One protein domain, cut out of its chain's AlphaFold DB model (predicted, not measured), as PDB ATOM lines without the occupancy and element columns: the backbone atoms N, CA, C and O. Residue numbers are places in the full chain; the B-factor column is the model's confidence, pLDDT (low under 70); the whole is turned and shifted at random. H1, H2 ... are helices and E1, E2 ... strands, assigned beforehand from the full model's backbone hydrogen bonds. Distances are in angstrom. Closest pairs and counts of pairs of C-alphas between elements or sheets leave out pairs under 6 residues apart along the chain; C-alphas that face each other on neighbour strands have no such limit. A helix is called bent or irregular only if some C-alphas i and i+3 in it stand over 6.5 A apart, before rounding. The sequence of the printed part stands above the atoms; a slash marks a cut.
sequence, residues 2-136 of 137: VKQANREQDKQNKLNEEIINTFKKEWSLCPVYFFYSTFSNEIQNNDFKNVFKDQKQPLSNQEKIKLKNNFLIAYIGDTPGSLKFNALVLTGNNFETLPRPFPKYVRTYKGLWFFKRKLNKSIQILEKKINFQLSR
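This is residues 2 to 136 of the 137 residues of an uncharacterized protein of Flavobacteriales bacterium (UniProt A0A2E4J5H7). What would one see first in this model? A small three-stranded sheet, E1 to E3, has the helix H4 packed on one of its faces, and the long helix H1 meets the first turns of H4 with residues 19 to 26, while its residues 2 to 15 stick out as an arm. H2, H3 and the unnamed residues 45 to 60 make a loopy part beyond the E1 edge of the sheet. What are the parts in chain order? The printed part has 135 residues with four named helices and three named strands, in the order H1 H2 H3 E1 E2 E3 H4; the sheet runs E1 E2 E3, antiparallel, and the class is mixed, helices and strands. How large is it? It is compact, with a radius of gyration of the C-alphas of 15.6 A, and the C-alphas span 42 by 34 by 31 A.

Where are the strands? E1 is residues 73 to 78, 14.0 A from first to last C-alpha, and begins at C-alpha 73, (27.127, -40.166, -12.228). E2 is residues 86 to 91, 14.8 A long, and E3 is the three residues 105 to 107. Where are the helices? H4 is residues 119 to 134, 22.6 A long, and ends at C-alpha 134, (29.592, -40.865, 5.070). H1, the longest helix, is residues 2 to 26 and runs 36.1 A from C-alpha 2 at (22.329, -56.263, -40.959). H2 is residues 37 to 44 and H3 is residues 61 to 67.

How are the strands joined? E1, E2 and E3 form a meander, each strand the antiparallel neighbour of the one before, and E1 with E2 and E2 with E3 are hairpins. E1 and E2 stand at 153 degrees, with N 75 and O 89 within hydrogen-bond range at 3.0 A and N 89 and O 75 at 2.8 A; E2 and E3 stand at 172 degrees, with N 88 and O 106 at 2.9 A. What is on the sheet? H4 is on one face, at a height over the sheet of 8.5 A, which gives two layers, a helix on one face of a sheet. It lies over E3 and only just over E2, on which 3 of its 16 C-alphas fall, and it runs slantwise to the strands, at 38 degrees to E3 on the local plane; its closest C-alphas to E3 are those of Ser 122 and Val 106, 6.0 A apart. How do the other helices stand? H1 touches H4 with residues 19 to 26 alone, at a steep tilt of 40 degrees, the same way, and the closest C-alphas are those of Thr 22 and Asn 120, 5.9 A apart. H2 and H3 touch no helix, and H1, H2 and H3 are not on the sheet. What do the helix backbones show? In H1, H3 and H4 every O i to N i+4 pair is within hydrogen-bond range; H2 has 2 of 4 and is irregular, with C-alphas 38 and 41 at 7.8 A.

How far does it reach? The two C-alphas farthest apart are those of Val 2 and Arg 136, 53.8 A. Is it unbroken, and which links are long? The printed part has no cut; the links H2 to H3, E2 to E3 and E3 to H4 are long, and the link H3 to E1 is tight. Where is confidence low? Residues 111 to 114 have pLDDT under 70, and the mean of the printed part is 91.6.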
ATOM      1  N   VAL A   2      23.505 -56.371 -41.869       82.81
ATOM      2  CA  VAL A   2      22.329 -56.263 -40.959       82.81
ATOM      3  C   VAL A   2      22.322 -57.294 -39.812       82.81
ATOM      4  O   VAL A   2      22.121 -56.945 -38.654       82.81
ATOM      5  N   LYS A   3      22.640 -58.567 -40.091       86.06
ATOM      6  CA  LYS A   3      22.657 -59.635 -39.069       86.06
ATOM      7  C   LYS A   3      23.707 -59.427 -37.966       86.06
ATOM      8  O   LYS A   3      23.496 -59.867 -36.841       86.06
ATOM      9  N   GLN A   4      24.844 -58.804 -38.281       85.69
ATOM     10  CA  GLN A   4      25.886 -58.508 -37.290       85.69
ATOM     11  C   GLN A   4      25.497 -57.300 -36.433       85.69
ATOM     12  O   GLN A   4      25.622 -57.379 -35.216       85.69
ATOM     13  N   ALA A   5      24.944 -56.248 -37.045       88.56
ATOM     14  CA  ALA A   5      24.440 -55.082 -36.322       88.56
ATOM     15  C   ALA A   5      23.361 -55.469 -35.294       88.56
ATOM     16  O   ALA A   5      23.470 -55.106 -34.126       88.56
ATOM     17  N   ASN A   6      22.395 -56.306 -35.690       93.12
ATOM     18  CA  ASN A   6      21.347 -56.782 -34.782       93.12
ATOM     19  C   ASN A   6      21.922 -57.567 -33.590       93.12
ATOM     20  O   ASN A   6      21.499 -57.373 -32.457       93.12
ATOM     21  N   ARG A   7      22.942 -58.407 -33.821       92.44
ATOM     22  CA  ARG A   7      23.597 -59.172 -32.746       92.44
ATOM     23  C   ARG A   7      24.291 -58.277 -31.723       92.44
ATOM     24  O   ARG A   7      24.238 -58.578 -30.534       92.44
ATOM     25  N   GLU A   8      24.971 -57.224 -32.167       91.81
ATOM     26  CA  GLU A   8      25.621 -56.285 -31.247       91.81
ATOM     27  C   GLU A   8      24.591 -55.447 -30.484       91.81
ATOM     28  O   GLU A   8      24.734 -55.262 -29.274       91.81
ATOM     29  N   GLN A   9      23.499 -55.046 -31.142       92.69
ATOM     30  CA  GLN A   9      22.384 -54.370 -30.481       92.69
ATOM     31  C   GLN A   9      21.770 -55.238 -29.373       92.69
ATOM     32  O   GLN A   9      21.574 -54.763 -28.255       92.69
ATOM     33  N   ASP A  10      21.529 -56.522 -29.641       94.75
ATOM     34  CA  ASP A  10      20.978 -57.451 -28.650       94.75
ATOM     35  C   ASP A  10      21.915 -57.637 -27.451       94.75
ATOM     36  O   ASP A  10      21.467 -57.678 -26.304       94.75
ATOM     37  N   LYS A  11      23.229 -57.729 -27.692       93.19
ATOM     38  CA  LYS A  11      24.225 -57.797 -26.611       93.19
ATOM     39  C   LYS A  11      24.208 -56.533 -25.758       93.19
ATOM     40  O   LYS A  11      24.244 -56.639 -24.533       93.19
ATOM     41  N   GLN A  12      24.138 -55.359 -26.384       92.12
ATOM     42  CA  GLN A  12      24.074 -54.090 -25.667       92.12
ATOM     43  C   GLN A  12      22.777 -53.971 -24.859       92.12
ATOM     44  O   GLN A  12      22.818 -53.550 -23.707       92.12
ATOM     45  N   ASN A  13      21.644 -54.398 -25.418       93.62
ATOM     46  CA  ASN A  13      20.357 -54.405 -24.722       93.62
ATOM     47  C   ASN A  13      20.399 -55.305 -23.481       93.62
ATOM     48  O   ASN A  13      20.042 -54.854 -22.396       93.62
ATOM     49  N   LYS A  14      20.928 -56.528 -23.615       94.81
ATOM     50  CA  LYS A  14      21.113 -57.451 -22.482       94.81
ATOM     51  C   LYS A  14      22.022 -56.866 -21.407       94.81
ATOM     52  O   LYS A  14      21.725 -56.983 -20.224       94.81
ATOM     53  N   LEU A  15      23.116 -56.216 -21.809       91.94
ATOM     54  CA  LEU A  15      24.020 -55.555 -20.871       91.94
ATOM     55  C   LEU A  15      23.329 -54.395 -20.142       91.94
ATOM     56  O   LEU A  15      23.474 -54.262 -18.931       91.94
ATOM     57  N   ASN A  16      22.561 -53.572 -20.857       93.69
ATOM     58  CA  ASN A  16      21.808 -52.466 -20.264       93.69
ATOM     59  C   ASN A  16      20.789 -52.981 -19.235       93.69
ATOM     60  O   ASN A  16      20.694 -52.434 -18.138       93.69
ATOM     61  N   GLU A  17      20.064 -54.051 -19.561       94.75
ATOM     62  CA  GLU A  17      19.123 -54.705 -18.645       94.75
ATOM     63  C   GLU A  17      19.830 -55.299 -17.422       94.75
ATOM     64  O   GLU A  17      19.367 -55.110 -16.297       94.75
ATOM     65  N   GLU A  18      20.978 -55.962 -17.605       94.75
ATOM     66  CA  GLU A  18      21.795 -56.473 -16.499       94.75
ATOM     67  C   GLU A  18      22.219 -55.341 -15.555       94.75
ATOM     68  O   GLU A  18      22.092 -55.476 -14.337       94.75
ATOM     69  N   ILE A  19      22.678 -54.211 -16.099       94.75
ATOM     70  CA  ILE A  19      23.081 -53.041 -15.311       94.75
ATOM     71  C   ILE A  19      21.900 -52.516 -14.496       94.75
ATOM     72  O   ILE A  19      22.016 -52.408 -13.274       94.75
ATOM     73  N   ILE A  20      20.766 -52.242 -15.147       95.62
ATOM     74  CA  ILE A  20      19.563 -51.704 -14.495       95.62
ATOM     75  C   ILE A  20      19.106 -52.625 -13.360       95.62
ATOM     76  O   ILE A  20      18.945 -52.182 -12.221       95.62
ATOM     77  N   ASN A  21      18.965 -53.920 -13.649       95.75
ATOM     78  CA  ASN A  21      18.494 -54.905 -12.680       95.75
ATOM     79  C   ASN A  21      19.465 -55.072 -11.508       95.75
ATOM     80  O   ASN A  21      19.036 -55.215 -10.362       95.75
ATOM     81  N   THR A  22      20.774 -55.031 -11.772       96.00
ATOM     82  CA  THR A  22      21.775 -55.173 -10.712       96.00
ATOM     83  C   THR A  22      21.798 -53.945  -9.805       96.00
ATOM     84  O   THR A  22      21.819 -54.107  -8.589       96.00
ATOM     85  N   PHE A  23      21.741 -52.726 -10.351       96.00
ATOM     86  CA  PHE A  23      21.663 -51.514  -9.526       96.00
ATOM     87  C   PHE A  23      20.386 -51.471  -8.692       96.00
ATOM     88  O   PHE A  23      20.463 -51.212  -7.498       96.00
ATOM     89  N   LYS A  24      19.236 -51.810  -9.286       94.88
ATOM     90  CA  LYS A  24      17.958 -51.895  -8.567       94.88
ATOM     91  C   LYS A  24      18.025 -52.832  -7.358       94.88
ATOM     92  O   LYS A  24      17.409 -52.559  -6.335       94.88
ATOM     93  N   LYS A  25      18.718 -53.962  -7.502       96.19
ATOM     94  CA  LYS A  25      18.807 -54.988  -6.460       96.19
ATOM     95  C   LYS A  25      19.838 -54.658  -5.382       96.19
ATOM     96  O   LYS A  25      19.617 -54.983  -4.223       96.19
ATOM     97  N   GLU A  26      20.985 -54.119  -5.780       96.69
ATOM     98  CA  GLU A  26      22.180 -54.078  -4.930       96.69
ATOM     99  C   GLU A  26      22.477 -52.688  -4.355       96.69
ATOM    100  O   GLU A  26      23.251 -52.615  -3.408       96.69
ATOM    101  N   TRP A  27      21.925 -51.608  -4.926       95.62
ATOM    102  CA  TRP A  27      22.185 -50.240  -4.471       95.62
ATOM    103  C   TRP A  27      21.059 -49.702  -3.590       95.62
ATOM    104  O   TRP A  27      19.904 -49.684  -4.017       95.62
ATOM    105  N   SER A  28      21.397 -49.211  -2.396       95.62
ATOM    106  CA  SER A  28      20.398 -48.767  -1.410       95.62
ATOM    107  C   SER A  28      20.583 -47.344  -0.869       95.62
ATOM    108  O   SER A  28      19.693 -46.824  -0.200       95.62
ATOM    109  N   LEU A  29      21.700 -46.679  -1.186       93.81
ATOM    110  CA  LEU A  29      22.057 -45.386  -0.577       93.81
ATOM    111  C   LEU A  29      21.149 -44.223  -0.972       93.81
ATOM    112  O   LEU A  29      20.943 -43.293  -0.199       93.81
ATOM    113  N   CYS A  30      20.672 -44.234  -2.211       93.25
ATOM    114  CA  CYS A  30      19.890 -43.150  -2.785       93.25
ATOM    115  C   CYS A  30      19.080 -43.660  -3.984       93.25
ATOM    116  O   CYS A  30      19.392 -44.729  -4.522       93.25
ATOM    117  N   PRO A  31      18.079 -42.891  -4.453       94.94
ATOM    118  CA  PRO A  31      17.423 -43.169  -5.724       94.94
ATOM    119  C   PRO A  31      18.441 -43.285  -6.863       94.94
ATOM    120  O   PRO A  31      19.397 -42.509  -6.938       94.94
ATOM    121  N   VAL A  32      18.219 -44.252  -7.753       96.00
ATOM    122  CA  VAL A  32      19.036 -44.473  -8.949       96.00
ATOM    123  C   VAL A  32      18.181 -44.217 -10.177       96.00
ATOM    124  O   VAL A  32      17.079 -44.752 -10.309       96.00
ATOM    125  N   TYR A  33      18.724 -43.417 -11.083       97.25
ATOM    126  CA  TYR A  33      18.139 -43.137 -12.383       97.25
ATOM    127  C   TYR A  33      19.143 -43.488 -13.478       97.25
ATOM    128  O   TYR A  33      20.348 -43.559 -13.238       97.25
ATOM    129  N   PHE A  34      18.640 -43.718 -14.682       97.56
ATOM    130  CA  PHE A  34      19.412 -44.226 -15.804       97.56
ATOM    131  C   PHE A  34      19.273 -43.302 -17.008       97.56
ATOM    132  O   PHE A  34      18.237 -42.677 -17.215       97.56
ATOM    133  N   PHE A  35      20.321 -43.240 -17.815       97.25
ATOM    134  CA  PHE A  35      20.330 -42.595 -19.122       97.25
ATOM    135  C   PHE A  35      21.329 -43.337 -20.015       97.25
ATOM    136  O   PHE A  35      22.222 -44.034 -19.524       97.25
ATOM    137  N   TYR A  36      21.179 -43.218 -21.332       95.38
ATOM    138  CA  TYR A  36      22.146 -43.780 -22.274       95.38
ATOM    139  C   TYR A  36      23.316 -42.822 -22.487       95.38
ATOM    140  O   TYR A  36      23.128 -41.611 -22.534       95.38
ATOM    141  N   SER A  37      24.524 -43.360 -22.674       93.12
ATOM    142  CA  SER A  37      25.755 -42.566 -22.819       93.12
ATOM    143  C   SER A  37      25.717 -41.553 -23.970       93.12
ATOM    144  O   SER A  37      26.398 -40.531 -23.902       93.12
ATOM    145  N   THR A  38      24.885 -41.780 -24.989       95.75
ATOM    146  CA  THR A  38      24.612 -40.830 -26.080       95.75
ATOM    147  C   THR A  38      24.044 -39.495 -25.594       95.75
ATOM    148  O   THR A  38      24.208 -38.490 -26.276       95.75
ATOM    149  N   PHE A  39      23.422 -39.467 -24.415       96.69
ATOM    150  CA  PHE A  39      22.800 -38.284 -23.818       96.69
ATOM    151  C   PHE A  39      23.678 -37.611 -22.752       96.69
ATOM    152  O   PHE A  39      23.201 -36.762 -22.010       96.69
ATOM    153  N   SER A  40      24.970 -37.949 -22.659       94.69
ATOM    154  CA  SER A  40      25.861 -37.393 -21.620       94.69
ATOM    155  C   SER A  40      25.935 -35.859 -21.645       94.69
ATOM    156  O   SER A  40      25.938 -35.235 -20.587       94.69
ATOM    157  N   ASN A  41      25.921 -35.251 -22.836       94.94
ATOM    158  CA  ASN A  41      25.908 -33.792 -22.988       94.94
ATOM    159  C   ASN A  41      24.620 -33.163 -22.430       94.94
ATOM    160  O   ASN A  41      24.657 -32.060 -21.897       94.94
ATOM    161  N   GLU A  42      23.479 -33.847 -22.533       95.81
ATOM    162  CA  GLU A  42      22.215 -33.374 -21.953       95.81
ATOM    163  C   GLU A  42      22.315 -33.359 -20.425       95.81
ATOM    164  O   GLU A  42      22.012 -32.350 -19.791       95.81
ATOM    165  N   ILE A  43      22.866 -34.430 -19.842       95.62
ATOM    166  CA  ILE A  43      23.063 -34.548 -18.393       95.62
ATOM    167  C   ILE A  43      23.981 -33.447 -17.851       95.62
ATOM    168  O   ILE A  43      23.656 -32.841 -16.832       95.62
ATOM    169  N   GLN A  44      25.084 -33.138 -18.546       92.75
ATOM    170  CA  GLN A  44      25.977 -32.028 -18.173       92.75
ATOM    171  C   GLN A  44      25.257 -30.674 -18.174       92.75
ATOM    172  O   GLN A  44      25.527 -29.821 -17.334       92.75
ATOM    173  N   ASN A  45      24.300 -30.488 -19.083       93.88
ATOM    174  CA  ASN A  45      23.509 -29.264 -19.191       93.88
ATOM    175  C   ASN A  45      22.267 -29.256 -18.276       93.88
ATOM    176  O   ASN A  45      21.403 -28.394 -18.429       93.88
ATOM    177  N   ASN A  46      22.167 -30.188 -17.316       94.19
ATOM    178  CA  ASN A  46      20.988 -30.393 -16.464       94.19
ATOM    179  C   ASN A  46      19.680 -30.632 -17.257       94.19
ATOM    180  O   ASN A  46      18.583 -30.361 -16.755       94.19
ATOM    181  N   ASP A  47      19.774 -31.153 -18.483       95.56
ATOM    182  CA  ASP A  47      18.624 -31.633 -19.242       95.56
ATOM    183  C   ASP A  47      18.385 -33.116 -18.937       95.56
ATOM    184  O   ASP A  47      19.114 -34.013 -19.359       95.56
ATOM    185  N   PHE A  48      17.326 -33.370 -18.170       96.44
ATOM    186  CA  PHE A  48      16.939 -34.705 -17.720       96.44
ATOM    187  C   PHE A  48      15.789 -35.300 -18.545       96.44
ATOM    188  O   PHE A  48      15.039 -36.145 -18.048       96.44
ATOM    189  N   LYS A  49      15.586 -34.846 -19.790       95.75
ATOM    190  CA  LYS A  49      14.527 -35.350 -20.679       95.75
ATOM    191  C   LYS A  49      14.643 -36.852 -20.940       95.75
ATOM    192  O   LYS A  49      13.628 -37.544 -20.879       95.75
ATOM    193  N   ASN A  50      15.857 -37.341 -21.190       96.50
ATOM    194  CA  ASN A  50      16.142 -38.740 -21.524       96.50
ATOM    195  C   ASN A  50      16.592 -39.585 -20.316       96.50
ATOM    196  O   ASN A  50      17.128 -40.681 -20.485       96.50
ATOM    197  N   VAL A  51      16.370 -39.087 -19.097       97.19
ATOM    198  CA  VAL A  51      16.593 -39.844 -17.860       97.19
ATOM    199  C   VAL A  51      15.338 -40.646 -17.523       97.19
ATOM    200  O   VAL A  51      14.214 -40.152 -17.648       97.19
ATOM    201  N   PHE A  52      15.526 -41.882 -17.068       97.44
ATOM    202  CA  PHE A  52      14.448 -42.818 -16.773       97.44
ATOM    203  C   PHE A  52      14.716 -43.674 -15.525       97.44
ATOM    204  O   PHE A  52      15.844 -43.808 -15.054       97.44
ATOM    205  N   LYS A  53      13.649 -44.259 -14.975       96.38
ATOM    206  CA  LYS A  53      13.678 -45.230 -13.863       96.38
ATOM    207  C   LYS A  53      13.940 -46.648 -14.372       96.38
ATOM    208  O   LYS A  53      13.917 -46.890 -15.570       96.38
ATOM    209  N   ASP A  54      14.108 -47.618 -13.483       90.56
ATOM    210  CA  ASP A  54      14.373 -49.024 -13.825       90.56
ATOM    211  C   ASP A  54      13.409 -49.632 -14.867       90.56
ATOM    212  O   ASP A  54      13.826 -50.408 -15.722       90.56
ATOM    213  N   GLN A  55      12.137 -49.225 -14.870       89.88
ATOM    214  CA  GLN A  55      11.133 -49.669 -15.847       89.88
ATOM    215  C   GLN A  55      11.065 -48.810 -17.123       89.88
ATOM    216  O   GLN A  55      10.046 -48.802 -17.810       89.88
ATOM    217  N   LYS A  56      12.121 -48.045 -17.436       91.00
ATOM    218  CA  LYS A  56      12.176 -47.084 -18.558       91.00
ATOM    219  C   LYS A  56      11.099 -45.991 -18.497       91.00
ATOM    220  O   LYS A  56      10.804 -45.345 -19.498       91.00
ATOM    221  N   GLN A  57      10.529 -45.760 -17.315       95.19
ATOM    222  CA  GLN A  57       9.564 -44.690 -17.090       95.19
ATOM    223  C   GLN A  57      10.290 -43.342 -16.985       95.19
ATOM    224  O   GLN A  57      11.312 -43.272 -16.292       95.19
ATOM    225  N   PRO A  58       9.775 -42.273 -17.614       96.69
ATOM    226  CA  PRO A  58      10.366 -40.946 -17.498       96.69
ATOM    227  C   PRO A  58      10.254 -40.407 -16.066       96.69
ATOM    228  O   PRO A  58       9.358 -40.778 -15.303       96.69
ATOM    229  N   LEU A  59      11.156 -39.495 -15.702       96.25
ATOM    230  CA  LEU A  59      11.101 -38.808 -14.409       96.25
ATOM    231  C   LEU A  59       9.953 -37.798 -14.356       96.25
ATOM    232  O   LEU A  59       9.691 -37.076 -15.325       96.25
ATOM    233  N   SER A  60       9.331 -37.684 -13.183       95.94
ATOM    234  CA  SER A  60       8.393 -36.600 -12.881       95.94
ATOM    235  C   SER A  60       9.105 -35.243 -12.803       95.94
ATOM    236  O   SER A  60      10.313 -35.162 -12.571       95.94
ATOM    237  N   ASN A  61       8.353 -34.145 -12.931       94.81
ATOM    238  CA  ASN A  61       8.916 -32.795 -12.803       94.81
ATOM    239  C   ASN A  61       9.569 -32.560 -11.431       94.81
ATOM    240  O   ASN A  61      10.619 -31.930 -11.352       94.81
ATOM    241  N   GLN A  62       8.990 -33.110 -10.359       94.38
ATOM    242  CA  GLN A  62       9.555 -33.011  -9.012       94.38
ATOM    243  C   GLN A  62      10.909 -33.724  -8.905       94.38
ATOM    244  O   GLN A  62      11.839 -33.187  -8.308       94.38
ATOM    245  N   GLU A  63      11.052 -34.906  -9.509       95.19
ATOM    246  CA  GLU A  63      12.326 -35.635  -9.544       95.19
ATOM    247  C   GLU A  63      13.384 -34.876 -10.346       95.19
ATOM    248  O   GLU A  63      14.508 -34.717  -9.877       95.19
ATOM    249  N   LYS A  64      13.010 -34.319 -11.506       94.94
ATOM    250  CA  LYS A  64      13.915 -33.486 -12.314       94.94
ATOM    251  C   LYS A  64      14.397 -32.248 -11.554       94.94
ATOM    252  O   LYS A  64      15.559 -31.878 -11.669       94.94
ATOM    253  N   ILE A  65      13.528 -31.616 -10.761       92.75
ATOM    254  CA  ILE A  65      13.902 -30.468  -9.920       92.75
ATOM    255  C   ILE A  65      14.904 -30.888  -8.840       92.75
ATOM    256  O   ILE A  65      15.898 -30.193  -8.653       92.75
ATOM    257  N   LYS A  66      14.684 -32.031  -8.172       92.31
ATOM    258  CA  LYS A  66      15.597 -32.552  -7.137       92.31
ATOM    259  C   LYS A  66      16.993 -32.873  -7.670       92.31
ATOM    260  O   LYS A  66      17.952 -32.769  -6.915       92.31
ATOM    261  N   LEU A  67      17.098 -33.260  -8.941       92.88
ATOM    262  CA  LEU A  67      18.376 -33.587  -9.566       92.88
ATOM    263  C   LEU A  67      19.230 -32.364  -9.898       92.88
ATOM    264  O   LEU A  67      20.436 -32.521 -10.013       92.88
ATOM    265  N   LYS A  68      18.674 -31.158 -10.055       88.38
ATOM    266  CA  LYS A  68      19.465 -29.989 -10.482       88.38
ATOM    267  C   LYS A  68      20.686 -29.778  -9.575       88.38
ATOM    268  O   LYS A  68      20.538 -29.442  -8.405       88.38
ATOM    269  N   ASN A  69      21.883 -29.974 -10.135       79.31
ATOM    270  CA  ASN A  69      23.184 -29.900  -9.455       79.31
ATOM    271  C   ASN A  69      23.369 -30.792  -8.209       79.31
ATOM    272  O   ASN A  69      24.309 -30.577  -7.448       79.31
ATOM    273  N   ASN A  70      22.511 -31.791  -7.993       90.25
ATOM    274  CA  ASN A  70      22.548 -32.636  -6.798       90.25
ATOM    275  C   ASN A  70      22.471 -34.124  -7.157       90.25
ATOM    276  O   ASN A  70      21.524 -34.831  -6.810       90.25
ATOM    277  N   PHE A  71      23.459 -34.595  -7.914       95.25
ATOM    278  CA  PHE A  71      23.564 -35.991  -8.312       95.25
ATOM    279  C   PHE A  71      25.012 -36.387  -8.579       95.25
ATOM    280  O   PHE A  71      25.875 -35.553  -8.846       95.25
ATOM    281  N   LEU A  72      25.246 -37.692  -8.524       95.56
ATOM    282  CA  LEU A  72      26.481 -38.324  -8.959       95.56
ATOM    283  C   LEU A  72      26.196 -39.158 -10.200       95.56
ATOM    284  O   LEU A  72      25.082 -39.650 -10.391       95.56
ATOM    285  N   ILE A  73      27.220 -39.348 -11.022       96.06
ATOM    286  CA  ILE A  73      27.127 -40.166 -12.228       96.06
ATOM    287  C   ILE A  73      27.970 -41.416 -12.025       96.06
ATOM    288  O   ILE A  73      29.133 -41.339 -11.632       96.06
ATOM    289  N   ALA A  74      27.381 -42.578 -12.303       95.75
ATOM    290  CA  ALA A  74      28.082 -43.851 -12.291       95.75
ATOM    291  C   ALA A  74      28.065 -44.486 -13.683       95.75
ATOM    292  O   ALA A  74      27.025 -44.526 -14.338       95.75
ATOM    293  N   TYR A  75      29.203 -45.019 -14.128       94.62
ATOM    294  CA  TYR A  75      29.298 -45.726 -15.407       94.62
ATOM    295  C   TYR A  75      30.293 -46.888 -15.348       94.62
ATOM    296  O   TYR A  75      31.203 -46.918 -14.518       94.62
ATOM    297  N   ILE A  76      30.121 -47.868 -16.239       92.00
ATOM    298  CA  ILE A  76      31.053 -48.989 -16.400       92.00
ATOM    299  C   ILE A  76      31.906 -48.724 -17.630       92.00
ATOM    300  O   ILE A  76      31.403 -48.712 -18.752       92.00
ATOM    301  N   GLY A  77      33.203 -48.547 -17.436       89.94
ATOM    302  CA  GLY A  77      34.096 -48.183 -18.524       89.94
ATOM    303  C   GLY A  77      35.519 -47.990 -18.046       89.94
ATOM    304  O   GLY A  77      35.889 -48.457 -16.968       89.94
ATOM    305  N   ASP A  78      36.313 -47.324 -18.867       89.12
ATOM    306  CA  ASP A  78      37.677 -46.987 -18.495       89.12
ATOM    307  C   ASP A  78      37.697 -45.845 -17.480       89.12
ATOM    308  O   ASP A  78      36.913 -44.891 -17.548       89.12
ATOM    309  N   THR A  79      38.610 -45.953 -16.518       86.81
ATOM    310  CA  THR A  79      38.869 -44.875 -15.567       86.81
ATOM    311  C   THR A  79      39.353 -43.606 -16.266       86.81
ATOM    312  O   THR A  79      40.129 -43.694 -17.222       86.81
ATOM    313  N   PRO A  80      38.956 -42.418 -15.772       79.94
ATOM    314  CA  PRO A  80      39.513 -41.161 -16.253       79.94
ATOM    315  C   PRO A  80      41.007 -41.060 -15.890       79.94
ATOM    316  O   PRO A  80      41.440 -41.579 -14.858       79.94
ATOM    317  N   GLY A  81      41.793 -40.371 -16.725       80.12
ATOM    318  CA  GLY A  81      43.233 -40.153 -16.528       80.12
ATOM    319  C   GLY A  81      44.143 -40.986 -17.441       80.12
ATOM    320  O   GLY A  81      43.694 -41.582 -18.420       80.12
ATOM    321  N   SER A  82      45.445 -40.990 -17.134       77.75
ATOM    322  CA  SER A  82      46.486 -41.623 -17.962       77.75
ATOM    323  C   SER A  82      46.478 -43.152 -17.889       77.75
ATOM    324  O   SER A  82      46.728 -43.818 -18.891       77.75
ATOM    325  N   LEU A  83      46.154 -43.723 -16.725       81.94
ATOM    326  CA  LEU A  83      46.043 -45.167 -16.545       81.94
ATOM    327  C   LEU A  83      44.591 -45.612 -16.758       81.94
ATOM    328  O   LEU A  83      43.752 -45.461 -15.866       81.94
ATOM    329  N   LYS A  84      44.304 -46.183 -17.929       84.94
ATOM    330  CA  LYS A  84      42.978 -46.693 -18.296       84.94
ATOM    331  C   LYS A  84      42.832 -48.162 -17.909       84.94
ATOM    332  O   LYS A  84      43.622 -49.006 -18.323       84.94
ATOM    333  N   PHE A  85      41.816 -48.476 -17.113       87.56
ATOM    334  CA  PHE A  85      41.376 -49.847 -16.862       87.56
ATOM    335  C   PHE A  85      39.870 -49.886 -16.628       87.56
ATOM    336  O   PHE A  85      39.281 -48.916 -16.151       87.56
ATOM    337  N   ASN A  86      39.260 -51.041 -16.893       90.00
ATOM    338  CA  ASN A  86      37.824 -51.199 -16.729       90.00
ATOM    339  C   ASN A  86      37.412 -51.177 -15.243       90.00
ATOM    340  O   ASN A  86      37.938 -51.925 -14.403       90.00
ATOM    341  N   ALA A  87      36.451 -50.321 -14.919       93.81
ATOM    342  CA  ALA A  87      35.940 -50.112 -13.576       93.81
ATOM    343  C   ALA A  87      34.465 -49.685 -13.593       93.81
ATOM    344  O   ALA A  87      33.948 -49.204 -14.599       93.81
ATOM    345  N   LEU A  88      33.803 -49.847 -12.447       95.31
ATOM    346  CA  LEU A  88      32.633 -49.057 -12.090       95.31
ATOM    347  C   LEU A  88      33.149 -47.718 -11.555       95.31
ATOM    348  O   LEU A  88      33.775 -47.694 -10.493       95.31
ATOM    349  N   VAL A  89      32.951 -46.644 -12.306       95.62
ATOM    350  CA  VAL A  89      33.449 -45.295 -12.011       95.62
ATOM    351  C   VAL A  89      32.317 -44.451 -11.437       95.62
ATOM    352  O   VAL A  89      31.175 -44.616 -11.851       95.62
ATOM    353  N   LEU A  90      32.646 -43.574 -10.489       95.81
ATOM    354  CA  LEU A  90      31.748 -42.600  -9.879       95.81
ATOM    355  C   LEU A  90      32.338 -41.191 -10.043       95.81
ATOM    356  O   LEU A  90      33.487 -40.946  -9.662       95.81
ATOM    357  N   THR A  91      31.560 -40.277 -10.609       95.12
ATOM    358  CA  THR A  91      31.955 -38.895 -10.921       95.12
ATOM    359  C   THR A  91      30.925 -37.895 -10.407       95.12
ATOM    360  O   THR A  91      29.806 -38.270 -10.046       95.12
ATOM    361  N   GLY A  92      31.307 -36.617 -10.392       94.50
ATOM    362  CA  GLY A  92      30.373 -35.515 -10.178       94.50
ATOM    363  C   GLY A  92      29.427 -35.305 -11.364       94.50
ATOM    364  O   GLY A  92      29.446 -36.055 -12.348       94.50
ATOM    365  N   ASN A  93      28.587 -34.279 -11.250       93.12
ATOM    366  CA  ASN A  93      27.559 -33.930 -12.232       93.12
ATOM    367  C   ASN A  93      28.126 -33.403 -13.561       93.12
ATOM    368  O   ASN A  93      27.441 -33.484 -14.578       93.12
ATOM    369  N   ASN A  94      29.380 -32.946 -13.590       91.75
ATOM    370  CA  ASN A  94      30.086 -32.536 -14.806       91.75
ATOM    371  C   ASN A  94      31.060 -33.616 -15.315       91.75
ATOM    372  O   ASN A  94      31.934 -33.322 -16.132       91.75
ATOM    373  N   PHE A  95      30.904 -34.875 -14.879       91.94
ATOM    374  CA  PHE A  95      31.798 -36.004 -15.196       91.94
ATOM    375  C   PHE A  95      33.239 -35.828 -14.686       91.94
ATOM    376  O   PHE A  95      34.161 -36.550 -15.074       91.94
ATOM    377  N   GLU A  96      33.445 -34.897 -13.765       92.19
ATOM    378  CA  GLU A  96      34.703 -34.661 -13.093       92.19
ATOM    379  C   GLU A  96      34.975 -35.718 -12.021       92.19
ATOM    380  O   GLU A  96      34.088 -36.330 -11.416       92.19
ATOM    381  N   THR A  97      36.258 -35.939 -11.761       92.62
ATOM    382  CA  THR A  97      36.670 -36.873 -10.719       92.62
ATOM    383  C   THR A  97      36.335 -36.312  -9.342       92.62
ATOM    384  O   THR A  97      36.743 -35.203  -9.012       92.62
ATOM    385  N   LEU A  98      35.690 -37.124  -8.501       92.50
ATOM    386  CA  LEU A  98      35.345 -36.722  -7.139       92.50
ATOM    387  C   LEU A  98      36.583 -36.345  -6.300       92.50
ATOM    388  O   LEU A  98      37.634 -36.998  -6.415       92.50
ATOM    389  N   PRO A  99      36.479 -35.325  -5.429       91.62
ATOM    390  CA  PRO A  99      37.553 -34.968  -4.514       91.62
ATOM    391  C   PRO A  99      37.757 -36.058  -3.452       91.62
ATOM    392  O   PRO A  99      36.876 -36.872  -3.163       91.62
ATOM    393  N   ARG A 100      38.946 -36.083  -2.840       90.06
ATOM    394  CA  ARG A 100      39.170 -36.904  -1.639       90.06
ATOM    395  C   ARG A 100      38.275 -36.372  -0.504       90.06
ATOM    396  O   ARG A 100      38.086 -35.162  -0.441       90.06
ATOM    397  N   PRO A 101      37.753 -37.232   0.391       91.62
ATOM    398  CA  PRO A 101      38.061 -38.657   0.569       91.62
ATOM    399  C   PRO A 101      37.122 -39.628  -0.177       91.62
ATOM    400  O   PRO A 101      37.218 -40.841   0.029       91.62
ATOM    401  N   PHE A 102      36.227 -39.139  -1.040       92.62
ATOM    402  CA  PHE A 102      35.217 -39.982  -1.679       92.62
ATOM    403  C   PHE A 102      35.822 -41.033  -2.629       92.62
ATOM    404  O   PHE A 102      36.820 -40.779  -3.318       92.62
ATOM    405  N   PRO A 103      35.244 -42.248  -2.682       93.44
ATOM    406  CA  PRO A 103      35.701 -43.284  -3.596       93.44
ATOM    407  C   PRO A 103      35.379 -42.914  -5.050       93.44
ATOM    408  O   PRO A 103      34.248 -42.585  -5.384       93.44
ATOM    409  N   LYS A 104      36.375 -43.038  -5.932       92.81
ATOM    410  CA  LYS A 104      36.262 -42.669  -7.357       92.81
ATOM    411  C   LYS A 104      35.825 -43.821  -8.260       92.81
ATOM    412  O   LYS A 104      35.239 -43.604  -9.311       92.81
ATOM    413  N   TYR A 105      36.188 -45.053  -7.904       93.19
ATOM    414  CA  TYR A 105      35.887 -46.231  -8.715       93.19
ATOM    415  C   TYR A 105      36.080 -47.552  -7.953       93.19
ATOM    416  O   TYR A 105      36.735 -47.637  -6.903       93.19
ATOM    417  N   VAL A 106      35.563 -48.626  -8.548       94.06
ATOM    418  CA  VAL A 106      35.808 -50.022  -8.184       94.06
ATOM    419  C   VAL A 106      36.220 -50.800  -9.431       94.06
ATOM    420  O   VAL A 106      35.457 -50.916 -10.384       94.06
ATOM    421  N   ARG A 107      37.433 -51.366  -9.424       90.44
ATOM    422  CA  ARG A 107      37.942 -52.193 -10.531       90.44
ATOM    423  C   ARG A 107      37.043 -53.407 -10.782       90.44
ATOM    424  O   ARG A 107      36.707 -54.121  -9.834       90.44
ATOM    425  N   THR A 108      36.716 -53.653 -12.051       87.25
ATOM    426  CA  THR A 108      35.974 -54.848 -12.495       87.25
ATOM    427  C   THR A 108      36.910 -55.981 -12.921       87.25
ATOM    428  O   THR A 108      36.466 -57.121 -13.024       87.25
ATOM    429  N   TYR A 109      38.194 -55.685 -13.175       81.06
ATOM    430  CA  TYR A 109      39.200 -56.631 -13.693       81.06
ATOM    431  C   TYR A 109      38.785 -57.326 -15.003       81.06
ATOM    432  O   TYR A 109      39.255 -58.419 -15.324       81.06
ATOM    433  N   LYS A 110      37.895 -56.697 -15.781       71.81
ATOM    434  CA  LYS A 110      37.533 -57.148 -17.128       71.81
ATOM    435  C   LYS A 110      38.799 -57.115 -18.002       71.81
ATOM    436  O   LYS A 110      39.353 -56.044 -18.210       71.81
ATOM    437  N   GLY A 111      39.262 -58.285 -18.453       63.38
ATOM    438  CA  GLY A 111      40.522 -58.460 -19.197       63.38
ATOM    439  C   GLY A 111      41.505 -59.452 -18.558       63.38
ATOM    440  O   GLY A 111      42.387 -59.953 -19.240       63.38
ATOM    441  N   LEU A 112      41.313 -59.803 -17.280       68.38
ATOM    442  CA  LEU A 112      42.042 -60.882 -16.603       68.38
ATOM    443  C   LEU A 112      41.110 -62.096 -16.469       68.38
ATOM    444  O   LEU A 112      40.114 -62.026 -15.744       68.38
ATOM    445  N   TRP A 113      41.400 -63.185 -17.190       51.03
ATOM    446  CA  TRP A 113      40.455 -64.288 -17.454       51.03
ATOM    447  C   TRP A 113      39.851 -64.928 -16.186       51.03
ATOM    448  O   TRP A 113      38.679 -65.291 -16.187       51.03
ATOM    449  N   PHE A 114      40.590 -64.962 -15.076       65.94
ATOM    450  CA  PHE A 114      40.160 -65.560 -13.800       65.94
ATOM    451  C   PHE A 114      39.755 -64.540 -12.720       65.94
ATOM    452  O   PHE A 114      39.191 -64.923 -11.700       65.94
ATOM    453  N   PHE A 115      39.995 -63.238 -12.925       71.44
ATOM    454  CA  PHE A 115      39.771 -62.215 -11.889       71.44
ATOM    455  C   PHE A 115      38.579 -61.291 -12.158       71.44
ATOM    456  O   PHE A 115      38.329 -60.383 -11.359       71.44
ATOM    457  N   LYS A 116      37.819 -61.506 -13.245       79.44
ATOM    458  CA  LYS A 116      36.655 -60.671 -13.574       79.44
ATOM    459  C   LYS A 116      35.665 -60.647 -12.407       79.44
ATOM    460  O   LYS A 116      35.035 -61.643 -12.057       79.44
ATOM    461  N   ARG A 117      35.475 -59.460 -11.841       87.19
ATOM    462  CA  ARG A 117      34.507 -59.209 -10.781       87.19
ATOM    463  C   ARG A 117      33.112 -59.065 -11.383       87.19
ATOM    464  O   ARG A 117      32.912 -58.323 -12.343       87.19
ATOM    465  N   LYS A 118      32.139 -59.751 -10.782       91.38
ATOM    466  CA  LYS A 118      30.717 -59.583 -11.111       91.38
ATOM    467  C   LYS A 118      30.254 -58.154 -10.793       91.38
ATOM    468  O   LYS A 118      30.762 -57.524  -9.858       91.38
ATOM    469  N   LEU A 119      29.294 -57.641 -11.563       92.00
ATOM    470  CA  LEU A 119      28.803 -56.272 -11.399       92.00
ATOM    471  C   LEU A 119      28.217 -56.041  -9.999       92.00
ATOM    472  O   LEU A 119      28.608 -55.083  -9.337       92.00
ATOM    473  N   ASN A 120      27.398 -56.973  -9.504       95.06
ATOM    474  CA  ASN A 120      26.807 -56.900  -8.165       95.06
ATOM    475  C   ASN A 120      27.863 -56.690  -7.071       95.06
ATOM    476  O   ASN A 120      27.753 -55.787  -6.249       95.06
ATOM    477  N   LYS A 121      28.965 -57.446  -7.122       95.50
ATOM    478  CA  LYS A 121      30.055 -57.310  -6.156       95.50
ATOM    479  C   LYS A 121      30.752 -55.956  -6.265       95.50
ATOM    480  O   LYS A 121      31.217 -55.428  -5.260       95.50
ATOM    481  N   SER A 122      30.852 -55.401  -7.471       95.50
ATOM    482  CA  SER A 122      31.438 -54.073  -7.684       95.50
ATOM    483  C   SER A 122      30.564 -52.971  -7.086       95.50
ATOM    484  O   SER A 122      31.103 -52.089  -6.420       95.50
ATOM    485  N   ILE A 123      29.241 -53.074  -7.254       96.25
ATOM    486  CA  ILE A 123      28.247 -52.160  -6.671       96.25
ATOM    487  C   ILE A 123      28.287 -52.237  -5.140       96.25
ATOM    488  O   ILE A 123      28.520 -51.220  -4.499       96.25
ATOM    489  N   GLN A 124      28.222 -53.439  -4.557       96.81
ATOM    490  CA  GLN A 124      28.320 -53.641  -3.102       96.81
ATOM    491  C   GLN A 124      29.609 -53.056  -2.498       96.81
ATOM    492  O   GLN A 124      29.605 -52.485  -1.409       96.81
ATOM    493  N   ILE A 125      30.747 -53.208  -3.188       96.44
ATOM    494  CA  ILE A 125      32.021 -52.633  -2.733       96.44
ATOM    495  C   ILE A 125      31.990 -51.105  -2.819       96.44
ATOM    496  O   ILE A 125      32.530 -50.450  -1.927       96.44
ATOM    497  N   LEU A 126      31.417 -50.540  -3.885       96.12
ATOM    498  CA  LEU A 126      31.301 -49.091  -4.038       96.12
ATOM    499  C   LEU A 126      30.413 -48.511  -2.936       96.12
ATOM    500  O   LEU A 126      30.846 -47.597  -2.241       96.12
ATOM    501  N   GLU A 127      29.239 -49.102  -2.719       96.00
ATOM    502  CA  GLU A 127      28.308 -48.727  -1.658       96.00
ATOM    503  C   GLU A 127      28.978 -48.769  -0.279       96.00
ATOM    504  O   GLU A 127      28.986 -47.769   0.436       96.00
ATOM    505  N   LYS A 128      29.661 -49.875   0.061       96.38
ATOM    506  CA  LYS A 128      30.402 -49.994   1.328       96.38
ATOM    507  C   LYS A 128      31.455 -48.895   1.495       96.38
ATOM    508  O   LYS A 128      31.631 -48.377   2.596       96.38
ATOM    509  N   LYS A 129      32.176 -48.546   0.424       95.69
ATOM    510  CA  LYS A 129      33.182 -47.475   0.457       95.69
ATOM    511  C   LYS A 129      32.552 -46.104   0.684       95.69
ATOM    512  O   LYS A 129      33.148 -45.309   1.398       95.69
ATOM    513  N   ILE A 130      31.399 -45.824   0.076       94.44
ATOM    514  CA  ILE A 130      30.692 -44.552   0.268       94.44
ATOM    515  C   ILE A 130      30.144 -44.470   1.688       94.44
ATOM    516  O   ILE A 130      30.447 -43.502   2.375       94.44
ATOM    517  N   ASN A 131      29.445 -45.507   2.161       94.81
ATOM    518  CA  ASN A 131      28.945 -45.582   3.535       94.81
ATOM    519  C   ASN A 131      30.048 -45.341   4.564       94.81
ATOM    520  O   ASN A 131      29.863 -44.568   5.495       94.81
ATOM    521  N   PHE A 132      31.220 -45.949   4.366       94.56
ATOM    522  CA  PHE A 132      32.369 -45.738   5.244       94.56
ATOM    523  C   PHE A 132      32.863 -44.283   5.271       94.56
ATOM    524  O   PHE A 132      33.378 -43.841   6.292       94.56
ATOM    525  N   GLN A 133      32.755 -43.536   4.168       93.06
ATOM    526  CA  GLN A 133      33.112 -42.113   4.170       93.06
ATOM    527  C   GLN A 133      32.006 -41.254   4.782       93.06
ATOM    528  O   GLN A 133      32.310 -40.342   5.542       93.06
ATOM    529  N   LEU A 134      30.739 -41.569   4.496       90.50
ATOM    530  CA  LEU A 134      29.592 -40.865   5.070       90.50
ATOM    531  C   LEU A 134      29.522 -41.027   6.592       90.50
ATOM    532  O   LEU A 134      29.175 -40.079   7.274       90.50
ATOM    533  N   SER A 135      29.920 -42.179   7.142       91.88
ATOM    534  CA  SER A 135      29.945 -42.409   8.592       91.88
ATOM    535  C   SER A 135      31.056 -41.657   9.340       91.88
ATOM    536  O   SER A 135      31.240 -41.884  10.533       91.88
ATOM    537  N   ARG A 136      31.880 -40.865   8.643       90.50
ATOM    538  CA  ARG A 136      33.008 -40.105   9.214       90.50
ATOM    539  C   ARG A 136      32.818 -38.589   9.113       90.50
ATOM    540  O   ARG A 136      33.741 -37.860   9.471       90.50
TER     541      ARG A 136